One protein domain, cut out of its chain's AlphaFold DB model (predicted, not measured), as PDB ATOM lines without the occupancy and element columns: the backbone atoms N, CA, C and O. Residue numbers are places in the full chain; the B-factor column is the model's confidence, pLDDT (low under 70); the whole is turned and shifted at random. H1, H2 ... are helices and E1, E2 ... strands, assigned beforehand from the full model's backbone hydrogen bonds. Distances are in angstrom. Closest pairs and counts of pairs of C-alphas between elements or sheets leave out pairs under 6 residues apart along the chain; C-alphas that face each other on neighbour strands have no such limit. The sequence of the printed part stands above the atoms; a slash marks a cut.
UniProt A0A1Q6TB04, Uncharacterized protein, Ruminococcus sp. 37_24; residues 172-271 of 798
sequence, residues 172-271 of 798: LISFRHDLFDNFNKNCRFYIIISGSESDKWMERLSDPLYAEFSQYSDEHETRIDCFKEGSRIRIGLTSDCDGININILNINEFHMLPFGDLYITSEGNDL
ATOM      1  N   LEU A 172      -4.823 -33.768 -38.167       89.38
ATOM      2  CA  LEU A 172      -5.522 -33.817 -39.445       89.38
ATOM      3  C   LEU A 172      -4.722 -34.618 -40.467       89.38
ATOM      4  O   LEU A 172      -3.521 -34.400 -40.602       89.38
ATOM      5  N   ILE A 173      -5.380 -35.499 -41.214       91.00
ATOM      6  CA  ILE A 173      -4.884 -35.990 -42.504       91.00
ATOM      7  C   ILE A 173      -5.703 -35.286 -43.575       91.00
ATOM      8  O   ILE A 173      -6.916 -35.465 -43.617       91.00
ATOM      9  N   SER A 174      -5.066 -34.513 -44.443       90.75
ATOM     10  CA  SER A 174      -5.745 -33.930 -45.599       90.75
ATOM     11  C   SER A 174      -5.142 -34.474 -46.872       90.75
ATOM     12  O   SER A 174      -3.923 -34.577 -46.978       90.75
ATOM     13  N   PHE A 175      -5.970 -34.767 -47.862       91.94
ATOM     14  CA  PHE A 175      -5.473 -35.187 -49.163       91.94
ATOM     15  C   PHE A 175      -6.387 -34.744 -50.299       91.94
ATOM     16  O   PHE A 175      -7.577 -34.495 -50.091       91.94
ATOM     17  N   ARG A 176      -5.809 -34.642 -51.494       91.06
ATOM     18  CA  ARG A 176      -6.466 -34.214 -52.734       91.06
ATOM     19  C   ARG A 176      -6.309 -35.291 -53.803       91.06
ATOM     20  O   ARG A 176      -5.292 -35.985 -53.855       91.06
ATOM     21  N   HIS A 177      -7.335 -35.464 -54.634       90.19
ATOM     22  CA  HIS A 177      -7.285 -36.382 -55.771       90.19
ATOM     23  C   HIS A 177      -8.340 -36.036 -56.831       90.19
ATOM     24  O   HIS A 177      -9.512 -35.885 -56.502       90.19
ATOM     25  N   ASP A 178      -7.961 -36.100 -58.109       85.69
ATOM     26  CA  ASP A 178      -8.813 -35.865 -59.294       85.69
ATOM     27  C   ASP A 178     -10.065 -36.766 -59.384       85.69
ATOM     28  O   ASP A 178     -10.936 -36.589 -60.232       85.69
ATOM     29  N   LEU A 179     -10.171 -37.800 -58.537       85.38
ATOM     30  CA  LEU A 179     -11.349 -38.665 -58.520       85.38
ATOM     31  C   LEU A 179     -12.563 -37.945 -57.940       85.38
ATOM     32  O   LEU A 179     -13.681 -38.360 -58.247       85.38
ATOM     33  N   PHE A 180     -12.344 -36.918 -57.120       84.00
ATOM     34  CA  PHE A 180     -13.401 -36.119 -56.513       84.00
ATOM     35  C   PHE A 180     -14.083 -35.169 -57.498       84.00
ATOM     36  O   PHE A 180     -15.206 -34.752 -57.239       84.00
ATOM     37  N   ASP A 181     -13.463 -34.920 -58.653       80.38
ATOM     38  CA  ASP A 181     -14.040 -34.096 -59.708       80.38
ATOM     39  C   ASP A 181     -15.181 -34.830 -60.440       80.38
ATOM     40  O   ASP A 181     -15.155 -36.059 -60.629       80.38
ATOM     41  N   ASN A 182     -16.148 -34.058 -60.946       78.31
ATOM     42  CA  ASN A 182     -17.320 -34.534 -61.689       78.31
ATOM     43  C   ASN A 182     -18.148 -35.545 -60.881       78.31
ATOM     44  O   ASN A 182     -18.428 -36.667 -61.326       78.31
ATOM     45  N   PHE A 183     -18.499 -35.151 -59.661       79.94
ATOM     46  CA  PHE A 183     -19.269 -35.927 -58.711       79.94
ATOM     47  C   PHE A 183     -20.643 -36.314 -59.267       79.94
ATOM     48  O   PHE A 183     -21.383 -35.520 -59.849       79.94
ATOM     49  N   ASN A 184     -21.026 -37.559 -59.002       81.88
ATOM     50  CA  ASN A 184     -22.370 -38.058 -59.238       81.88
ATOM     51  C   ASN A 184     -22.847 -38.791 -57.981       81.88
ATOM     52  O   ASN A 184     -22.137 -39.641 -57.445       81.88
ATOM     53  N   LYS A 185     -24.072 -38.492 -57.529       81.00
ATOM     54  CA  LYS A 185     -24.667 -39.053 -56.300       81.00
ATOM     55  C   LYS A 185     -24.760 -40.582 -56.298       81.00
ATOM     56  O   LYS A 185     -24.839 -41.188 -55.232       81.00
ATOM     57  N   ASN A 186     -24.756 -41.200 -57.477       84.06
ATOM     58  CA  ASN A 186     -24.824 -42.650 -57.635       84.06
ATOM     59  C   ASN A 186     -23.441 -43.325 -57.632       84.06
ATOM     60  O   ASN A 186     -23.362 -44.554 -57.600       84.06
ATOM     61  N   CYS A 187     -22.357 -42.547 -57.639       85.69
ATOM     62  CA  CYS A 187     -21.001 -43.057 -57.498       85.69
ATOM     63  C   CYS A 187     -20.642 -43.247 -56.025       85.69
ATOM     64  O   CYS A 187     -21.028 -42.476 -55.147       85.69
ATOM     65  N   ARG A 188     -19.865 -44.290 -55.748       89.44
ATOM     66  CA  ARG A 188     -19.337 -44.588 -54.418       89.44
ATOM     67  C   ARG A 188     -17.836 -44.366 -54.421       89.44
ATOM     68  O   ARG A 188     -17.158 -44.705 -55.391       89.44
ATOM     69  N   PHE A 189     -17.329 -43.814 -53.328       90.75
ATOM     70  CA  PHE A 189     -15.911 -43.544 -53.125       90.75
ATOM     71  C   PHE A 189     -15.421 -44.306 -51.910       90.75
ATOM     72  O   PHE A 189     -16.104 -44.357 -50.887       90.75
ATOM     73  N   TYR A 190     -14.239 -44.892 -52.044       92.19
ATOM     74  CA  TYR A 190     -13.653 -45.769 -51.053       92.19
ATOM     75  C   TYR A 190     -12.203 -45.392 -50.780       92.19
ATOM     76  O   TYR A 190     -11.409 -45.283 -51.713       92.19
ATOM     77  N   ILE A 191     -11.849 -45.280 -49.505       92.94
ATOM     78  CA  ILE A 191     -10.468 -45.180 -49.030       92.94
ATOM     79  C   ILE A 191      -9.970 -46.552 -48.596       92.94
ATOM     80  O   ILE A 191     -10.727 -47.360 -48.050       92.94
ATOM     81  N   ILE A 192      -8.682 -46.797 -48.821       91.44
ATOM     82  CA  ILE A 192      -7.945 -47.969 -48.359       91.44
ATOM     83  C   ILE A 192      -6.585 -47.503 -47.844       91.44
ATOM     84  O   ILE A 192      -5.869 -46.799 -48.548       91.44
ATOM     85  N   ILE A 193      -6.205 -47.921 -46.641       89.31
ATOM     86  CA  ILE A 193      -4.859 -47.698 -46.102       89.31
ATOM     87  C   ILE A 193      -4.093 -49.015 -46.202       89.31
ATOM     88  O   ILE A 193      -4.607 -50.060 -45.807       89.31
ATOM     89  N   SER A 194      -2.880 -48.992 -46.752       86.69
ATOM     90  CA  SER A 194      -2.003 -50.164 -46.764       86.69
ATOM     91  C   SER A 194      -1.174 -50.261 -45.481       86.69
ATOM     92  O   SER A 194      -1.073 -49.312 -44.708       86.69
ATOM     93  N   GLY A 195      -0.565 -51.423 -45.248       84.06
ATOM     94  CA  GLY A 195       0.327 -51.656 -44.110       84.06
ATOM     95  C   GLY A 195      -0.140 -52.788 -43.202       84.06
ATOM     96  O   GLY A 195      -1.237 -53.331 -43.355       84.06
ATOM     97  N   SER A 196       0.724 -53.148 -42.252       83.06
ATOM     98  CA  SER A 196       0.513 -54.263 -41.320       83.06
ATOM     99  C   SER A 196      -0.686 -54.067 -40.393       83.06
ATOM    100  O   SER A 196      -1.275 -55.045 -39.957       83.06
ATOM    101  N   GLU A 197      -1.052 -52.815 -40.111       86.62
ATOM    102  CA  GLU A 197      -2.131 -52.437 -39.187       86.62
ATOM    103  C   GLU A 197      -3.317 -51.775 -39.914       86.62
ATOM    104  O   GLU A 197      -4.072 -50.997 -39.330       86.62
ATOM    105  N   SER A 198      -3.476 -52.069 -41.208       86.06
ATOM    106  CA  SER A 198      -4.531 -51.499 -42.056       86.06
ATOM    107  C   SER A 198      -5.931 -51.718 -41.478       86.06
ATOM    108  O   SER A 198      -6.678 -50.756 -41.338       86.06
ATOM    109  N   ASP A 199      -6.276 -52.931 -41.039       86.94
ATOM    110  CA  ASP A 199      -7.606 -53.220 -40.481       86.94
ATOM    111  C   ASP A 199      -7.949 -52.369 -39.247       86.94
ATOM    112  O   ASP A 199      -9.096 -51.921 -39.122       86.94
ATOM    113  N   LYS A 200      -6.960 -52.095 -38.379       88.75
ATOM    114  CA  LYS A 200      -7.125 -51.218 -37.207       88.75
ATOM    115  C   LYS A 200      -7.356 -49.773 -37.625       88.75
ATOM    116  O   LYS A 200      -8.274 -49.141 -37.109       88.75
ATOM    117  N   TRP A 201      -6.581 -49.259 -38.585       89.81
ATOM    118  CA  TRP A 201      -6.826 -47.932 -39.158       89.81
ATOM    119  C   TRP A 201      -8.244 -47.824 -39.720       89.81
ATOM    120  O   TRP A 201      -8.950 -46.867 -39.412       89.81
ATOM    121  N   MET A 202      -8.691 -48.826 -40.482       89.00
ATOM    122  CA  MET A 202     -10.021 -48.811 -41.090       89.00
ATOM    123  C   MET A 202     -11.145 -48.881 -40.052       89.00
ATOM    124  O   MET A 202     -12.183 -48.257 -40.236       89.00
ATOM    125  N   GLU A 203     -10.957 -49.630 -38.963       89.31
ATOM    126  CA  GLU A 203     -11.914 -49.687 -37.852       89.31
ATOM    127  C   GLU A 203     -12.005 -48.353 -37.110       89.31
ATOM    128  O   GLU A 203     -13.094 -47.794 -36.993       89.31
ATOM    129  N   ARG A 204     -10.863 -47.804 -36.680       89.88
ATOM    130  CA  ARG A 204     -10.819 -46.562 -35.900       89.88
ATOM    131  C   ARG A 204     -11.272 -45.353 -36.711       89.88
ATOM    132  O   ARG A 204     -12.016 -44.537 -36.190       89.88
ATOM    133  N   LEU A 205     -10.879 -45.236 -37.979       90.56
ATOM    134  CA  LEU A 205     -11.308 -44.109 -38.813       90.56
ATOM    135  C   LEU A 205     -12.812 -44.132 -39.118       90.56
ATOM    136  O   LEU A 205     -13.405 -43.077 -39.294       90.56
ATOM    137  N   SER A 206     -13.435 -45.310 -39.177       89.19
ATOM    138  CA  SER A 206     -14.872 -45.421 -39.455       89.19
ATOM    139  C   SER A 206     -15.782 -45.094 -38.268       89.19
ATOM    140  O   SER A 206     -16.993 -44.980 -38.444       89.19
ATOM    141  N   ASP A 207     -15.220 -44.980 -37.064       89.06
ATOM    142  CA  ASP A 207     -15.975 -44.741 -35.840       89.06
ATOM    143  C   ASP A 207     -15.936 -43.240 -35.472       89.06
ATOM    144  O   ASP A 207     -14.852 -42.692 -35.225       89.06
ATOM    145  N   PRO A 208     -17.108 -42.572 -35.388       87.81
ATOM    146  CA  PRO A 208     -17.217 -41.153 -35.046       87.81
ATOM    147  C   PRO A 208     -16.614 -40.754 -33.693       87.81
ATOM    148  O   PRO A 208     -16.429 -39.564 -33.448       87.81
ATOM    149  N   LEU A 209     -16.339 -41.707 -32.792       87.75
ATOM    150  CA  LEU A 209     -15.656 -41.446 -31.520       87.75
ATOM    151  C   LEU A 209     -14.155 -41.177 -31.692       87.75
ATOM    152  O   LEU A 209     -13.542 -40.547 -30.829       87.75
ATOM    153  N   TYR A 210     -13.549 -41.668 -32.775       88.94
ATOM    154  CA  TYR A 210     -12.102 -41.628 -32.978       88.94
ATOM    155  C   TYR A 210     -11.686 -40.684 -34.104       88.94
ATOM    156  O   TYR A 210     -10.624 -40.065 -33.991       88.94
ATOM    157  N   ALA A 211     -12.497 -40.550 -35.158       90.62
ATOM    158  CA  ALA A 211     -12.210 -39.661 -36.275       90.62
ATOM    159  C   ALA A 211     -13.474 -39.027 -36.875       90.62
ATOM    160  O   ALA A 211     -14.573 -39.572 -36.803       90.62
ATOM    161  N   GLU A 212     -13.294 -37.872 -37.505       92.06
ATOM    162  CA  GLU A 212     -14.328 -37.148 -38.235       92.06
ATOM    163  C   GLU A 212     -13.840 -36.830 -39.647       92.06
ATOM    164  O   GLU A 212     -12.698 -36.414 -39.838       92.06
ATOM    165  N   PHE A 213     -14.709 -37.031 -40.635       93.38
ATOM    166  CA  PHE A 213     -14.418 -36.738 -42.031       93.38
ATOM    167  C   PHE A 213     -15.129 -35.458 -42.454       93.38
ATOM    168  O   PHE A 213     -16.306 -35.246 -42.150       93.38
ATOM    169  N   SER A 214     -14.435 -34.640 -43.228       92.25
ATOM    170  CA  SER A 214     -14.979 -33.461 -43.886       92.25
ATOM    171  C   SER A 214     -14.451 -33.370 -45.314       92.25
ATOM    172  O   SER A 214     -13.305 -33.710 -45.600       92.25
ATOM    173  N   GLN A 215     -15.300 -32.930 -46.235       91.50
ATOM    174  CA  GLN A 215     -14.874 -32.519 -47.572       91.50
ATOM    175  C   GLN A 215     -14.585 -31.016 -47.532       91.50
ATOM    176  O   GLN A 215     -15.320 -30.270 -46.875       91.50
ATOM    177  N   TYR A 216     -13.536 -30.572 -48.217       88.81
ATOM    178  CA  TYR A 216     -13.198 -29.156 -48.322       88.81
ATOM    179  C   TYR A 216     -13.154 -28.701 -49.782       88.81
ATOM    180  O   TYR A 216     -12.779 -29.447 -50.688       88.81
ATOM    181  N   SER A 217     -13.561 -27.455 -49.972       83.31
ATOM    182  CA  SER A 217     -13.439 -26.658 -51.192       83.31
ATOM    183  C   SER A 217     -12.833 -25.307 -50.809       83.31
ATOM    184  O   SER A 217     -12.881 -24.958 -49.626       83.31
ATOM    185  N   ASP A 218     -12.287 -24.556 -51.766       71.81
ATOM    186  CA  ASP A 218     -11.592 -23.276 -51.524       71.81
ATOM    187  C   ASP A 218     -12.296 -22.308 -50.539       71.81
ATOM    188  O   ASP A 218     -11.621 -21.546 -49.845       71.81
ATOM    189  N   GLU A 219     -13.630 -22.355 -50.414       66.50
ATOM    190  CA  GLU A 219     -14.399 -21.464 -49.529       66.50
ATOM    191  C   GLU A 219     -15.092 -22.160 -48.338       66.50
ATOM    192  O   GLU A 219     -15.433 -21.490 -47.356       66.50
ATOM    193  N   HIS A 220     -15.290 -23.487 -48.364       76.81
ATOM    194  CA  HIS A 220     -16.126 -24.193 -47.380       76.81
ATOM    195  C   HIS A 220     -15.640 -25.604 -47.027       76.81
ATOM    196  O   HIS A 220     -15.241 -26.383 -47.894       76.81
ATOM    197  N   GLU A 221     -15.777 -25.958 -45.745       86.12
ATOM    198  CA  GLU A 221     -15.566 -27.304 -45.210       86.12
ATOM    199  C   GLU A 221     -16.887 -27.855 -44.655       86.12
ATOM    200  O   GLU A 221     -17.548 -27.214 -43.836       86.12
ATOM    201  N   THR A 222     -17.285 -29.045 -45.106       88.75
ATOM    202  CA  THR A 222     -18.542 -29.689 -44.700       88.75
ATOM    203  C   THR A 222     -18.279 -31.106 -44.218       88.75
ATOM    204  O   THR A 222     -17.623 -31.885 -44.913       88.75
ATOM    205  N   ARG A 223     -18.817 -31.461 -43.048       90.94
ATOM    206  CA  ARG A 223     -18.726 -32.817 -42.492       90.94
ATOM    207  C   ARG A 223     -19.422 -33.826 -43.408       90.94
ATOM    208  O   ARG A 223     -20.503 -33.546 -43.925       90.94
ATOM    209  N   ILE A 224     -18.814 -34.996 -43.567       91.44
ATOM    210  CA  ILE A 224     -19.330 -36.100 -44.381       91.44
ATOM    211  C   ILE A 224     -19.384 -37.390 -43.568       91.44
ATOM    212  O   ILE A 224     -18.567 -37.621 -42.674       91.44
ATOM    213  N   ASP A 225     -20.342 -38.244 -43.907       89.75
ATOM    214  CA  ASP A 225     -20.469 -39.556 -43.285       89.75
ATOM    215  C   ASP A 225     -19.482 -40.548 -43.905       89.75
ATOM    216  O   ASP A 225     -19.184 -40.508 -45.106       89.75
ATOM    217  N   CYS A 226     -19.004 -41.481 -43.087       89.94
ATOM    218  CA  CYS A 226     -18.167 -42.578 -43.540       89.94
ATOM    219  C   CYS A 226     -18.629 -43.906 -42.933       89.94
ATOM    220  O   CYS A 226     -19.178 -43.947 -41.833       89.94
ATOM    221  N   PHE A 227     -18.433 -44.999 -43.670       89.00
ATOM    222  CA  PHE A 227     -18.866 -46.334 -43.259       89.00
ATOM    223  C   PHE A 227     -17.821 -47.375 -43.647       89.00
ATOM    224  O   PHE A 227     -17.333 -47.382 -44.778       89.00
ATOM    225  N   LYS A 228     -17.494 -48.296 -42.739       89.50
ATOM    226  CA  LYS A 228     -16.612 -49.425 -43.053       89.50
ATOM    227  C   LYS A 228     -17.362 -50.478 -43.871       89.50
ATOM    228  O   LYS A 228     -18.359 -51.033 -43.422       89.50
ATOM    229  N   GLU A 229     -16.840 -50.795 -45.050       87.25
ATOM    230  CA  GLU A 229     -17.292 -51.884 -45.918       87.25
ATOM    231  C   GLU A 229     -16.113 -52.856 -46.133       87.25
ATOM    232  O   GLU A 229     -15.285 -52.696 -47.033       87.25
ATOM    233  N   GLY A 230     -15.998 -53.867 -45.262       84.94
ATOM    234  CA  GLY A 230     -14.885 -54.823 -45.283       84.94
ATOM    235  C   GLY A 230     -13.546 -54.161 -44.939       84.94
ATOM    236  O   GLY A 230     -13.393 -53.601 -43.855       84.94
ATOM    237  N   SER A 231     -12.582 -54.220 -45.861       85.00
ATOM    238  CA  SER A 231     -11.255 -53.586 -45.742       85.00
ATOM    239  C   SER A 231     -11.189 -52.180 -46.360       85.00
ATOM    240  O   SER A 231     -10.107 -51.674 -46.658       85.00
ATOM    241  N   ARG A 232     -12.345 -51.550 -46.604       89.94
ATOM    242  CA  ARG A 232     -12.472 -50.237 -47.256       89.94
ATOM    243  C   ARG A 232     -13.388 -49.329 -46.441       89.94
ATOM    244  O   ARG A 232     -14.304 -49.814 -45.782       89.94
ATOM    245  N   ILE A 233     -13.171 -48.019 -46.502       91.56
ATOM    246  CA  ILE A 233     -14.076 -47.021 -45.918       91.56
ATOM    247  C   ILE A 233     -14.795 -46.332 -47.057       91.56
ATOM    248  O   ILE A 233     -14.153 -45.704 -47.894       91.56
ATOM    249  N   ARG A 234     -16.118 -46.440 -47.081       91.75
ATOM    250  CA  ARG A 234     -16.975 -45.681 -47.976       91.75
ATOM    251  C   ARG A 234     -17.155 -44.265 -47.448       91.75
ATOM    252  O   ARG A 234     -17.447 -44.096 -46.267       91.75
ATOM    253  N   ILE A 235     -17.064 -43.281 -48.332       91.69
ATOM    254  CA  ILE A 235     -17.271 -41.866 -48.010       91.69
ATOM    255  C   ILE A 235     -18.534 -41.354 -48.698       91.69
ATOM    256  O   ILE A 235     -18.732 -41.577 -49.896       91.69
ATOM    257  N   GLY A 236     -19.380 -40.660 -47.944       87.12
ATOM    258  CA  GLY A 236     -20.582 -39.995 -48.435       87.12
ATOM    259  C   GLY A 236     -20.312 -38.564 -48.890       87.12
ATOM    260  O   GLY A 236     -20.716 -37.629 -48.207       87.12
ATOM    261  N   LEU A 237     -19.641 -38.389 -50.032       85.06
ATOM    262  CA  LEU A 237     -19.493 -37.064 -50.649       85.06
ATOM    263  C   LEU A 237     -20.862 -36.480 -51.018       85.06
ATOM    264  O   LEU A 237     -21.771 -37.211 -51.425       85.06
ATOM    265  N   THR A 238     -21.006 -35.163 -50.877       83.38
ATOM    266  CA  THR A 238     -22.280 -34.461 -51.131       83.38
ATOM    267  C   THR A 238     -22.247 -33.567 -52.371       83.38
ATOM    268  O   THR A 238     -23.298 -33.311 -52.965       83.38
ATOM    269  N   SER A 239     -21.054 -33.145 -52.787       84.00
ATOM    270  CA  SER A 239     -20.784 -32.286 -53.942       84.00
ATOM    271  C   SER A 239     -19.380 -32.563 -54.480       84.00
ATOM    272  O   SER A 239     -18.628 -33.329 -53.875       84.00
ATOM    273  N   ASP A 240     -19.014 -31.895 -55.576       82.50
ATOM    274  CA  ASP A 240     -17.607 -31.746 -55.951       82.50
ATOM    275  C   ASP A 240     -16.816 -31.123 -54.788       82.50
ATOM    276  O   ASP A 240     -17.337 -30.279 -54.044       82.50
ATOM    277  N   CYS A 241     -15.572 -31.567 -54.614       85.81
ATOM    278  CA  CYS A 241     -14.666 -31.067 -53.588       85.81
ATOM    279  C   CYS A 241     -13.211 -31.162 -54.049       85.81
ATOM    280  O   CYS A 241     -12.848 -32.086 -54.776       85.81
ATOM    281  N   ASP A 242     -12.365 -30.262 -53.550       85.25
ATOM    282  CA  ASP A 242     -10.926 -30.307 -53.817       85.25
ATOM    283  C   ASP A 242     -10.255 -31.467 -53.078       85.25
ATOM    284  O   ASP A 242      -9.317 -32.085 -53.581       85.25
ATOM    285  N   GLY A 243     -10.735 -31.805 -51.880       90.06
ATOM    286  CA  GLY A 243     -10.178 -32.913 -51.123       90.06
ATOM    287  C   GLY A 243     -10.931 -33.251 -49.849       90.06
ATOM    288  O   GLY A 243     -12.014 -32.737 -49.562       90.06
ATOM    289  N   ILE A 244     -10.324 -34.150 -49.078       91.81
ATOM    290  CA  ILE A 244     -10.888 -34.687 -47.840       91.81
ATOM    291  C   ILE A 244      -9.940 -34.418 -46.680       91.81
ATOM    292  O   ILE A 244      -8.732 -34.624 -46.786       91.81
ATOM    293  N   ASN A 245     -10.528 -33.991 -45.571       92.00
ATOM    294  CA  ASN A 245      -9.922 -33.826 -44.265       92.00
ATOM    295  C   ASN A 245     -10.416 -34.944 -43.339       92.00
ATOM    296  O   ASN A 245     -11.608 -35.230 -43.257       92.00
ATOM    297  N   ILE A 246      -9.486 -35.575 -42.635       92.00
ATOM    298  CA  ILE A 246      -9.739 -36.581 -41.609       92.00
ATOM    299  C   ILE A 246      -9.185 -36.032 -40.300       92.00
ATOM    300  O   ILE A 246      -7.969 -35.995 -40.104       92.00
ATOM    301  N   ASN A 247     -10.067 -35.585 -39.414       90.56
ATOM    302  CA  ASN A 247      -9.716 -35.076 -38.097       90.56
ATOM    303  C   ASN A 247      -9.688 -36.220 -37.077       90.56
ATOM    304  O   ASN A 247     -10.658 -36.961 -36.946       90.56
ATOM    305  N   ILE A 248      -8.589 -36.365 -36.345       90.06
ATOM    306  CA  ILE A 248      -8.403 -37.413 -35.341       90.06
ATOM    307  C   ILE A 248      -8.777 -36.876 -33.963       90.06
ATOM    308  O   ILE A 248      -8.069 -36.054 -33.379       90.06
ATOM    309  N   LEU A 249      -9.872 -37.397 -33.416       85.75
ATOM    310  CA  LEU A 249     -10.435 -36.969 -32.138       85.75
ATOM    311  C   LEU A 249      -9.738 -37.643 -30.949       85.75
ATOM    312  O   LEU A 249      -9.515 -37.009 -29.921       85.75
ATOM    313  N   ASN A 250      -9.334 -38.911 -31.094       84.06
ATOM    314  CA  ASN A 250      -8.730 -39.681 -30.005       84.06
ATOM    315  C   ASN A 250      -7.387 -40.309 -30.404       84.06
ATOM    316  O   ASN A 250      -7.307 -41.426 -30.907       84.06
ATOM    317  N   ILE A 251      -6.309 -39.591 -30.102       85.38
ATOM    318  CA  ILE A 251      -4.917 -39.973 -30.386       85.38
ATOM    319  C   ILE A 251      -4.426 -41.247 -29.681       85.38
ATOM    320  O   ILE A 251      -3.465 -41.860 -30.149       85.38
ATOM    321  N   ASN A 252      -5.053 -41.670 -28.575       85.31
ATOM    322  CA  ASN A 252      -4.593 -42.832 -27.809       85.31
ATOM    323  C   ASN A 252      -4.570 -44.094 -28.672       85.31
ATOM    324  O   ASN A 252      -3.674 -44.919 -28.520       85.31
ATOM    325  N   GLU A 253      -5.479 -44.181 -29.640       85.81
ATOM    326  CA  GLU A 253      -5.535 -45.291 -30.582       85.81
ATOM    327  C   GLU A 253      -4.570 -45.151 -31.762       85.81
ATOM    328  O   GLU A 253      -4.221 -46.161 -32.354       85.81
ATOM    329  N   PHE A 254      -4.108 -43.942 -32.104       86.00
ATOM    330  CA  PHE A 254      -3.330 -43.694 -33.330       86.00
ATOM    331  C   PHE A 254      -1.834 -43.449 -33.104       86.00
ATOM    332  O   PHE A 254      -1.044 -43.667 -34.020       86.00
ATOM    333  N   HIS A 255      -1.412 -43.026 -31.908       82.56
ATOM    334  CA  HIS A 255      -0.044 -42.533 -31.673       82.56
ATOM    335  C   HIS A 255       1.099 -43.540 -31.904       82.56
ATOM    336  O   HIS A 255       2.251 -43.148 -32.067       82.56
ATOM    337  N   MET A 256       0.783 -44.835 -31.895       85.69
ATOM    338  CA  MET A 256       1.731 -45.938 -32.105       85.69
ATOM    339  C   MET A 256       1.335 -46.813 -33.298       85.69
ATOM    340  O   MET A 256       1.873 -47.906 -33.465       85.69
ATOM    341  N   LEU A 257       0.382 -46.367 -34.124       87.75
ATOM    342  CA  LEU A 257      -0.024 -47.101 -35.315       87.75
ATOM    343  C   LEU A 257       0.822 -46.663 -36.513       87.75
ATOM    344  O   LEU A 257       0.795 -45.483 -36.871       87.75
ATOM    345  N   PRO A 258       1.554 -47.588 -37.161       89.06
ATOM    346  CA  PRO A 258       2.271 -47.265 -38.378       89.06
ATOM    347  C   PRO A 258       1.269 -46.981 -39.503       89.06
ATOM    348  O   PRO A 258       0.330 -47.751 -39.723       89.06
ATOM    349  N   PHE A 259       1.463 -45.878 -40.212       87.12
ATOM    350  CA  PHE A 259       0.690 -45.487 -41.381       87.12
ATOM    351  C   PHE A 259       1.420 -45.951 -42.645       87.12
ATOM    352  O   PHE A 259       2.618 -45.707 -42.803       87.12
ATOM    353  N   GLY A 260       0.714 -46.670 -43.519       86.62
ATOM    354  CA  GLY A 260       1.236 -47.063 -44.826       86.62
ATOM    355  C   GLY A 260       0.876 -46.055 -45.912       86.62
ATOM    356  O   GLY A 260       0.869 -44.851 -45.692       86.62
ATOM    357  N   ASP A 261       0.566 -46.546 -47.106       89.19
ATOM    358  CA  ASP A 261       0.122 -45.696 -48.208       89.19
ATOM    359  C   ASP A 261      -1.403 -45.555 -48.203       89.19
ATOM    360  O   ASP A 261      -2.130 -46.523 -47.963       89.19
ATOM    361  N   LEU A 262      -1.885 -44.363 -48.547       90.75
ATOM    362  CA  LEU A 262      -3.302 -44.106 -48.767       90.75
ATOM    363  C   LEU A 262      -3.667 -44.377 -50.231       90.75
ATOM    364  O   LEU A 262      -3.025 -43.872 -51.155       90.75
ATOM    365  N   TYR A 263      -4.729 -45.143 -50.438       92.50
ATOM    366  CA  TYR A 263      -5.301 -45.426 -51.742       92.50
ATOM    367  C   TYR A 263      -6.777 -45.047 -51.785       92.50
ATOM    368  O   TYR A 263      -7.495 -45.139 -50.789       92.50
ATOM    369  N   ILE A 264      -7.239 -44.683 -52.974       92.75
ATOM    370  CA  ILE A 264      -8.623 -44.337 -53.257       92.75
ATOM    371  C   ILE A 264      -9.143 -45.148 -54.445       92.75
ATOM    372  O   ILE A 264      -8.426 -45.448 -55.398       92.75
ATOM    373  N   THR A 265     -10.407 -45.546 -54.388       92.50
ATOM    374  CA  THR A 265     -11.101 -46.186 -55.506       92.50
ATOM    375  C   THR A 265     -12.536 -45.694 -55.585       92.50
ATOM    376  O   THR A 265     -13.107 -45.229 -54.598       92.50
ATOM    377  N   SER A 266     -13.119 -45.773 -56.775       91.44
ATOM    378  CA  SER A 266     -14.499 -45.385 -57.016       91.44
ATOM    379  C   SER A 266     -15.193 -46.411 -57.904       91.44
ATOM    380  O   SER A 266     -14.570 -47.060 -58.745       91.44
ATOM    381  N   GLU A 267     -16.492 -46.565 -57.708       91.19
ATOM    382  CA  GLU A 267     -17.335 -47.376 -58.576       91.19
ATOM    383  C   GLU A 267     -18.688 -46.700 -58.771       91.19
ATOM    384  O   GLU A 267     -19.231 -46.069 -57.860       91.19
ATOM    385  N   GLY A 268     -19.223 -46.837 -59.977       90.12
ATOM    386  CA  GLY A 268     -20.546 -46.368 -60.354       90.12
ATOM    387  C   GLY A 268     -21.276 -47.495 -61.061       90.12
ATOM    388  O   GLY A 268     -20.712 -48.123 -61.956       90.12
ATOM    389  N   ASN A 269     -22.513 -47.764 -60.651       89.00
ATOM    390  CA  ASN A 269     -23.329 -48.829 -61.224       89.00
ATOM    391  C   ASN A 269     -24.573 -48.231 -61.879       89.00
ATOM    392  O   ASN A 269     -25.249 -47.408 -61.265       89.00
ATOM    393  N   ASP A 270     -24.860 -48.680 -63.100       86.31
ATOM    394  CA  ASP A 270     -26.058 -48.358 -63.879       86.31
ATOM    395  C   ASP A 270     -26.329 -46.851 -64.000       86.31
ATOM    396  O   ASP A 270     -27.454 -46.374 -63.851       86.31
ATOM    397  N   LEU A 271     -25.275 -46.081 -64.283       90.00
ATOM    398  CA  LEU A 271     -25.372 -44.646 -64.519       90.00
ATOM    399  C   LEU A 271     -25.958 -44.395 -65.910       90.00
ATOM    400  O   LEU A 271     -25.504 -44.968 -66.901       90.00
TER     401      LEU A 271
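What this domain is: This is residues 172 to 271 of the 798 residues of an uncharacterized protein of Ruminococcus sp. 37_24 (UniProt A0A1Q6TB04). Two strongly twisted, four-stranded sheets stand like two walls that meet at one corner, where strand E4 of the first runs on into strand E5 of the second; E1 and E8 are the far edges of the walls. The one named helix, H1, packs over strand E6 of the second sheet and only grazes the first. The printed part has 100 residues, with the order E1 E2 H1 E3 E4 E5 E6 E7 E8, and is mostly strand. Both sheets are antiparallel, ordered E1 - E7 - E3 - E4 and E5 - E6 - E2 - E8. The whole is compact, with a radius of gyration of the C-alphas of 13.3 A and spans of 40 by 31 by 21 A.

How they stand to each other: Edge strand E1, residues 172 to 176, is antiparallel to E7, residues 243 to 248, with N 173 and O 246 2.9 A apart. E7 is also antiparallel to E3, residues 211 to 217, with N 214 and O 245 2.9 A apart. E3 forms a hairpin with edge strand E4, residues 220 to 224, where N 222 and O 215 are 2.9 A apart. E4 runs on at 39 degrees, across one residue, into E5, residues 226 to 229. E5 forms a hairpin with E6, residues 232 to 235, with N 227 and O 234 2.9 A apart. E6 is antiparallel to E2, residues 187 to 193, with N 191 and O 233 2.8 A apart. E2 is antiparallel to edge strand E8, residues 262 to 271, with N 190 and O 265 2.8 A apart. E1 and E8 are apart. H1, residues 198 to 206, is on the sheet of E5, E6, E2 and E8 at a height over the sheet of 7.5 A. It lies over E6 and runs along the strands, at 21 degrees to E6 on the local plane; their closest C-alphas, Met 202 and Ile 233, are 6.6 A apart. Every O i to N i+4 pair in H1 is within hydrogen-bond range.

Where its parts are: E1 begins at C-alpha 172, (-5.522, -33.817, -39.445), and spans 13.3 A. E2 spans 20.3 A and H1 12.3 A, the latter beginning at C-alpha 198, (-4.531, -51.499, -42.056). E3 spans 19.8 A, E4 12.7 A, E5 9.6 A, E6 9.7 A and E7 16.5 A. E8, the longest strand, spans 27.1 A and ends at C-alpha 271, (-25.372, -44.646, -64.519).

The domain as a whole: The C-alphas of Asn 252 and Asp 270, 42.3 A apart, are the two farthest apart. The printed part has no cut. The link from E7 to E8, residues 249 to 261, is long. The mean pLDDT of the printed part is 87.6, and residue 219 is under 70.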